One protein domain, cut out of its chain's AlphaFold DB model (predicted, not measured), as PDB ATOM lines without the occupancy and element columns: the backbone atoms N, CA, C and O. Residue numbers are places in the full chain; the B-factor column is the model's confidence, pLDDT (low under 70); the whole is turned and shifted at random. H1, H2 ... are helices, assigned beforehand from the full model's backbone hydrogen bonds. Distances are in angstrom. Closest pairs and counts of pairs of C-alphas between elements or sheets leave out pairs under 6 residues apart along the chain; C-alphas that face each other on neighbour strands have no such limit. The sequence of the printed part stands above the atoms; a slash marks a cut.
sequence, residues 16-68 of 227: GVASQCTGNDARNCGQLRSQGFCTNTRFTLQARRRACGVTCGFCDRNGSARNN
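Overview. This is residues 16 to 68 of the 227 residues of the protein "ShKT domain-containing protein" of Pristionchus pacificus (UniProt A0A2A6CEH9). There is little regular structure here: a small body made mostly of loops, in which two short helices, H1 and then H2, come near each other at a corner where H1 begins and H2 ends. Unnamed stretches, residues 16 to 28 and 53 to 68, make the two ends. The printed part has 53 residues, 14 of them in the helices, with no named strand; the class is all helix. It is compact, with a radius of gyration of the C-alphas of 9.9 A, and spans 26 by 21 by 15 A.

Arrangement. Look first at H1, residues 29 to 34, then at H2, residues 45 to 52; they are close but not clearly touching. Their closest C-alphas, those of Cys 29 and Cys 52, are 5.5 A apart. They run opposite ways at a steep tilt of 65 degrees. In H1 and H2 every O i to N i+4 pair is within hydrogen-bond range.

Along the chain. Find C-alpha 29 at (-3.803, -18.498, 38.877); from there H1 runs 8.5 A to C-alpha 34. H2 runs 10.5 A, from C-alpha 45 to C-alpha 52 at (-8.413, -21.404, 39.009).

Size, cuts and confidence. The C-alphas farthest apart, of Gly 16 and Ser 34, are 28.1 A apart. The printed part has no cut, and the link from H1 to H2 is short. Look for pLDDT under 70 at residues 16 to 20 and 67 to 68.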
ATOM      1  N   GLY A  16     -27.697 -24.396  43.900       45.75
ATOM      2  CA  GLY A  16     -26.250 -24.426  43.799       45.75
ATOM      3  C   GLY A  16     -25.897 -24.734  42.357       45.75
ATOM      4  O   GLY A  16     -25.973 -25.871  41.898       45.75
ATOM      5  N   VAL A  17     -25.589 -23.692  41.590       48.34
ATOM      6  CA  VAL A  17     -24.922 -23.825  40.307       48.34
ATOM      7  C   VAL A  17     -23.617 -24.520  40.646       48.34
ATOM      8  O   VAL A  17     -22.703 -23.856  41.117       48.34
ATOM      9  N   ALA A  18     -23.531 -25.842  40.477       53.34
ATOM     10  CA  ALA A  18     -22.260 -26.539  40.574       53.34
ATOM     11  C   ALA A  18     -21.280 -25.744  39.712       53.34
ATOM     12  O   ALA A  18     -21.556 -25.449  38.543       53.34
ATOM     13  N   SER A  19     -20.230 -25.243  40.356       55.97
ATOM     14  CA  SER A  19     -19.264 -24.350  39.738       55.97
ATOM     15  C   SER A  19     -18.779 -24.980  38.453       55.97
ATOM     16  O   SER A  19     -18.111 -26.015  38.475       55.97
ATOM     17  N   GLN A  20     -19.173 -24.356  37.354       66.19
ATOM     18  CA  GLN A  20     -18.759 -24.743  36.026       66.19
ATOM     19  C   GLN A  20     -17.251 -24.617  36.025       66.19
ATOM     20  O   GLN A  20     -16.720 -23.534  36.271       66.19
ATOM     21  N   CYS A  21     -16.579 -25.727  35.792       80.31
ATOM     22  CA  CYS A  21     -15.193 -25.682  35.411       80.31
ATOM     23  C   CYS A  21     -15.114 -24.866  34.122       80.31
ATOM     24  O   CYS A  21     -15.550 -25.309  33.063       80.31
ATOM     25  N   THR A  22     -14.619 -23.637  34.210       73.00
ATOM     26  CA  THR A  22     -14.211 -22.917  33.014       73.00
ATOM     27  C   THR A  22     -12.883 -23.548  32.630       73.00
ATOM     28  O   THR A  22     -11.942 -23.529  33.412       73.00
ATOM     29  N   GLY A  23     -12.798 -24.178  31.456       78.56
ATOM     30  CA  GLY A  23     -11.534 -24.753  30.963       78.56
ATOM     31  C   GLY A  23     -10.415 -23.715  30.799       78.56
ATOM     32  O   GLY A  23      -9.283 -24.067  30.487       78.56
ATOM     33  N   ASN A  24     -10.744 -22.441  31.022       84.50
ATOM     34  CA  ASN A  24      -9.840 -21.317  31.073       84.50
ATOM     35  C   ASN A  24      -9.719 -20.810  32.518       84.50
ATOM     36  O   ASN A  24     -10.724 -20.433  33.132       84.50
ATOM     37  N   ASP A  25      -8.493 -20.809  33.032       91.94
ATOM     38  CA  ASP A  25      -8.136 -20.220  34.321       91.94
ATOM     39  C   ASP A  25      -7.921 -18.704  34.189       91.94
ATOM     40  O   ASP A  25      -7.602 -18.190  33.113       91.94
ATOM     41  N   ALA A  26      -8.043 -17.971  35.297       91.88
ATOM     42  CA  ALA A  26      -7.609 -16.579  35.341       91.88
ATOM     43  C   ALA A  26      -6.082 -16.460  35.135       91.88
ATOM     44  O   ALA A  26      -5.305 -17.313  35.571       91.88
ATOM     45  N   ARG A  27      -5.619 -15.363  34.511       95.94
ATOM     46  CA  ARG A  27      -4.182 -15.142  34.210       95.94
ATOM     47  C   ARG A  27      -3.275 -15.197  35.445       95.94
ATOM     48  O   ARG A  27      -2.101 -15.518  35.327       95.94
ATOM     49  N   ASN A  28      -3.807 -14.888  36.624       96.81
ATOM     50  CA  ASN A  28      -3.078 -14.842  37.890       96.81
ATOM     51  C   ASN A  28      -3.151 -16.150  38.699       96.81
ATOM     52  O   ASN A  28      -2.724 -16.176  39.853       96.81
ATOM     53  N   CYS A  29      -3.654 -17.249  38.131       96.88
ATOM     54  CA  CYS A  29      -3.803 -18.498  38.877       96.88
ATOM     55  C   CYS A  29      -2.487 -19.117  39.355       96.88
ATOM     56  O   CYS A  29      -2.483 -19.759  40.403       96.88
ATOM     57  N   GLY A  30      -1.366 -18.874  38.666       97.31
ATOM     58  CA  GLY A  30      -0.042 -19.274  39.155       97.31
ATOM     59  C   GLY A  30       0.310 -18.614  40.494       97.31
ATOM     60  O   GLY A  30       0.709 -19.297  41.435       97.31
ATOM     61  N   GLN A  31       0.070 -17.303  40.609       97.62
ATOM     62  CA  GLN A  31       0.305 -16.536  41.836       97.62
ATOM     63  C   GLN A  31      -0.722 -16.870  42.928       97.62
ATOM     64  O   GLN A  31      -0.370 -17.031  44.092       97.62
ATOM     65  N   LEU A  32      -1.999 -17.021  42.573       97.00
ATOM     66  CA  LEU A  32      -3.030 -17.417  43.538       97.00
ATOM     67  C   LEU A  32      -2.746 -18.809  44.114       97.00
ATOM     68  O   LEU A  32      -2.910 -19.034  45.314       97.00
ATOM     69  N   ARG A  33      -2.280 -19.747  43.282       97.56
ATOM     70  CA  ARG A  33      -1.884 -21.082  43.733       97.56
ATOM     71  C   ARG A  33      -0.717 -21.026  44.719       97.56
ATOM     72  O   ARG A  33      -0.799 -21.714  45.733       97.56
ATOM     73  N   SER A  34       0.316 -20.218  44.469       97.81
ATOM     74  CA  SER A  34       1.435 -20.070  45.416       97.81
ATOM     75  C   SER A  34       1.022 -19.393  46.729       97.81
ATOM     76  O   SER A  34       1.572 -19.717  47.774       97.81
ATOM     77  N   GLN A  35      -0.014 -18.548  46.712       97.56
ATOM     78  CA  GLN A  35      -0.637 -17.971  47.913       97.56
ATOM     79  C   GLN A  35      -1.623 -18.919  48.631       97.56
ATOM     80  O   GLN A  35      -2.311 -18.515  49.569       97.56
ATOM     81  N   GLY A  36      -1.745 -20.175  48.192       97.56
ATOM     82  CA  GLY A  36      -2.623 -21.163  48.824       97.56
ATOM     83  C   GLY A  36      -4.104 -21.034  48.461       97.56
ATOM     84  O   GLY A  36      -4.949 -21.643  49.114       97.56
ATOM     85  N   PHE A  37      -4.468 -20.296  47.406       97.44
ATOM     86  CA  PHE A  37      -5.869 -20.123  46.992       97.44
ATOM     87  C   PHE A  37      -6.598 -21.457  46.762       97.44
ATOM     88  O   PHE A  37      -7.767 -21.595  47.110       97.44
ATOM     89  N   CYS A  38      -5.908 -22.468  46.225       96.50
ATOM     90  CA  CYS A  38      -6.499 -23.778  45.950       96.50
ATOM     91  C   CYS A  38      -6.911 -24.534  47.225       96.50
ATOM     92  O   CYS A  38      -7.922 -25.240  47.217       96.50
ATOM     93  N   THR A  39      -6.179 -24.373  48.328       97.06
ATOM     94  CA  THR A  39      -6.429 -25.067  49.604       97.06
ATOM     95  C   THR A  39      -7.213 -24.210  50.597       97.06
ATOM     96  O   THR A  39      -7.843 -24.755  51.501       97.06
ATOM     97  N   ASN A  40      -7.253 -22.891  50.399       96.81
ATOM     98  CA  ASN A  40      -7.896 -21.952  51.307       96.81
ATOM     99  C   ASN A  40      -9.421 -22.166  51.390       96.81
ATOM    100  O   ASN A  40     -10.165 -21.951  50.429       96.81
ATOM    101  N   THR A  41      -9.889 -22.569  52.570       94.94
ATOM    102  CA  THR A  41     -11.300 -22.856  52.864       94.94
ATOM    103  C   THR A  41     -12.152 -21.606  53.051       94.94
ATOM    104  O   THR A  41     -13.376 -21.712  52.984       94.94
ATOM    105  N   ARG A  42     -11.540 -20.419  53.205       95.88
ATOM    106  CA  ARG A  42     -12.270 -19.136  53.207       95.88
ATOM    107  C   ARG A  42     -12.959 -18.881  51.868       95.88
ATOM    108  O   ARG A  42     -13.975 -18.198  51.821       95.88
ATOM    109  N   PHE A  43     -12.436 -19.461  50.785       94.12
ATOM    110  CA  PHE A  43     -13.104 -19.475  49.493       94.12
ATOM    111  C   PHE A  43     -13.913 -20.757  49.330       94.12
ATOM    112  O   PHE A  43     -13.412 -21.882  49.467       94.12
ATOM    113  N   THR A  44     -15.178 -20.591  48.948       91.06
ATOM    114  CA  THR A  44     -16.024 -21.729  48.596       91.06
ATOM    115  C   THR A  44     -15.350 -22.549  47.495       91.06
ATOM    116  O   THR A  44     -14.646 -22.018  46.629       91.06
ATOM    117  N   LEU A  45     -15.557 -23.870  47.507       87.94
ATOM    118  CA  LEU A  45     -15.043 -24.763  46.459       87.94
ATOM    119  C   LEU A  45     -15.439 -24.260  45.059       87.94
ATOM    120  O   LEU A  45     -14.680 -24.363  44.099       87.94
ATOM    121  N   GLN A  46     -16.624 -23.655  44.973       86.38
ATOM    122  CA  GLN A  46     -17.156 -23.058  43.766       86.38
ATOM    123  C   GLN A  46     -16.366 -21.843  43.280       86.38
ATOM    124  O   GLN A  46     -16.064 -21.761  42.088       86.38
ATOM    125  N   ALA A  47     -16.020 -20.918  44.176       90.75
ATOM    126  CA  ALA A  47     -15.191 -19.767  43.829       90.75
ATOM    127  C   ALA A  47     -13.803 -20.219  43.349       90.75
ATOM    128  O   ALA A  47     -13.325 -19.755  42.313       90.75
ATOM    129  N   ARG A  48     -13.210 -21.203  44.037       92.94
ATOM    130  CA  ARG A  48     -11.901 -21.765  43.674       92.94
ATOM    131  C   ARG A  48     -11.908 -22.427  42.298       92.94
ATOM    132  O   ARG A  48     -11.029 -22.163  41.483       92.94
ATOM    133  N   ARG A  49     -12.937 -23.228  42.011       89.88
ATOM    134  CA  ARG A  49     -13.140 -23.879  40.706       89.88
ATOM    135  C   ARG A  49     -13.362 -22.898  39.564       89.88
ATOM    136  O   ARG A  49     -12.870 -23.139  38.470       89.88
ATOM    137  N   ARG A  50     -14.110 -21.819  39.807       89.00
ATOM    138  CA  ARG A  50     -14.406 -20.812  38.781       89.00
ATOM    139  C   ARG A  50     -13.190 -19.946  38.450       89.00
ATOM    140  O   ARG A  50     -13.046 -19.545  37.307       89.00
ATOM    141  N   ALA A  51     -12.362 -19.624  39.442       93.50
ATOM    142  CA  ALA A  51     -11.206 -18.758  39.235       93.50
ATOM    143  C   ALA A  51      -9.996 -19.522  38.678       93.50
ATOM    144  O   ALA A  51      -9.402 -19.076  37.703       93.50
ATOM    145  N   CYS A  52      -9.651 -20.665  39.285       95.88
ATOM    146  CA  CYS A  52      -8.413 -21.404  39.009       95.88
ATOM    147  C   CYS A  52      -8.634 -22.919  38.956       95.88
ATOM    148  O   CYS A  52      -7.844 -23.696  39.495       95.88
ATOM    149  N   GLY A  53      -9.747 -23.354  38.370       93.25
ATOM    150  CA  GLY A  53     -10.154 -24.751  38.368       93.25
ATOM    151  C   GLY A  53      -9.119 -25.712  37.785       93.25
ATOM    152  O   GLY A  53      -8.908 -26.776  38.372       93.25
ATOM    153  N   VAL A  54      -8.466 -25.360  36.674       93.81
ATOM    154  CA  VAL A  54      -7.488 -26.238  36.010       93.81
ATOM    155  C   VAL A  54      -6.165 -26.238  36.776       93.81
ATOM    156  O   VAL A  54      -5.640 -27.302  37.108       93.81
ATOM    157  N   THR A  55      -5.673 -25.062  37.163       95.94
ATOM    158  CA  THR A  55      -4.431 -24.868  37.931       95.94
ATOM    159  C   THR A  55      -4.491 -25.537  39.306       95.94
ATOM    160  O   THR A  55      -3.489 -26.090  39.771       95.94
ATOM    161  N   CYS A  56      -5.662 -25.514  39.948       94.81
ATOM    162  CA  CYS A  56      -5.916 -26.195  41.216       94.81
ATOM    163  C   CYS A  56      -6.262 -27.688  41.057       94.81
ATOM    164  O   CYS A  56      -6.482 -28.362  42.060       94.81
ATOM    165  N   GLY A  57      -6.343 -28.217  39.831       92.75
ATOM    166  CA  GLY A  57      -6.623 -29.632  39.564       92.75
ATOM    167  C   GLY A  57      -8.076 -30.060  39.796       92.75
ATOM    168  O   GLY A  57      -8.386 -31.249  39.763       92.75
ATOM    169  N   PHE A  58      -8.993 -29.116  40.010       90.62
ATOM    170  CA  PHE A  58     -10.419 -29.417  40.138       90.62
ATOM    171  C   PHE A  58     -11.085 -29.677  38.782       90.62
ATOM    172  O   PHE A  58     -12.106 -30.372  38.711       90.62
ATOM    173  N   CYS A  59     -10.507 -29.115  37.724       90.69
ATOM    174  CA  CYS A  59     -11.039 -29.103  36.376       90.69
ATOM    175  C   CYS A  59      -9.997 -29.595  35.363       90.69
ATOM    176  O   CYS A  59      -8.803 -29.359  35.507       90.69
ATOM    177  N   ASP A  60     -10.457 -30.255  34.312       87.38
ATOM    178  CA  ASP A  60      -9.693 -30.512  33.099       87.38
ATOM    179  C   ASP A  60      -9.633 -29.256  32.227       87.38
ATOM    180  O   ASP A  60     -10.546 -28.427  32.259       87.38
ATOM    181  N   ARG A  61      -8.620 -29.167  31.354       85.56
ATOM    182  CA  ARG A  61      -8.518 -28.117  30.316       85.56
ATOM    183  C   ARG A  61      -9.763 -28.022  29.427       85.56
ATOM    184  O   ARG A  61     -10.075 -26.963  28.906       85.56
ATOM    185  N   ASN A  62     -10.524 -29.110  29.325       76.56
ATOM    186  CA  ASN A  62     -11.781 -29.163  28.579       76.56
ATOM    187  C   ASN A  62     -12.974 -28.564  29.354       76.56
ATOM    188  O   ASN A  62     -14.114 -28.686  28.912       76.56
ATOM    189  N   GLY A  63     -12.752 -27.988  30.541       75.56
ATOM    190  CA  GLY A  63     -13.814 -27.462  31.402       75.56
ATOM    191  C   GLY A  63     -14.663 -28.545  32.076       75.56
ATOM    192  O   GLY A  63     -15.775 -28.280  32.519       75.56
ATOM    193  N   SER A  64     -14.167 -29.780  32.157       77.62
ATOM    194  CA  SER A  64     -14.839 -30.879  32.867       77.62
ATOM    195  C   SER A  64     -14.307 -31.010  34.290       77.62
ATOM    196  O   SER A  64     -13.127 -30.793  34.520       77.62
ATOM    197  N   ALA A  65     -15.141 -31.379  35.261       81.25
ATOM    198  CA  ALA A  65     -14.662 -31.659  36.617       81.25
ATOM    199  C   ALA A  65     -13.947 -33.026  36.676       81.25
ATOM    200  O   ALA A  65     -14.477 -34.027  36.173       81.25
ATOM    201  N   ARG A  66     -12.778 -33.085  37.336       77.06
ATOM    202  CA  ARG A  66     -11.946 -34.305  37.413       77.06
ATOM    203  C   ARG A  66     -12.495 -35.400  38.336       77.06
ATOM    204  O   ARG A  66     -12.279 -36.573  38.073       77.06
ATOM    205  N   ASN A  67     -13.272 -35.050  39.365       69.44
ATOM    206  CA  ASN A  67     -13.567 -35.977  40.473       69.44
ATOM    207  C   ASN A  67     -15.001 -36.524  40.527       69.44
ATOM    208  O   ASN A  67     -15.531 -36.707  41.618       69.44
ATOM    209  N   ASN A  68     -15.681 -36.747  39.397       62.06
ATOM    210  CA  ASN A  68     -17.087 -37.210  39.363       62.06
ATOM    211  C   ASN A  68     -18.085 -36.349  40.171       62.06
ATOM    212  O   ASN A  68     -19.271 -36.657  40.212       62.06
TER     213      ASN A  68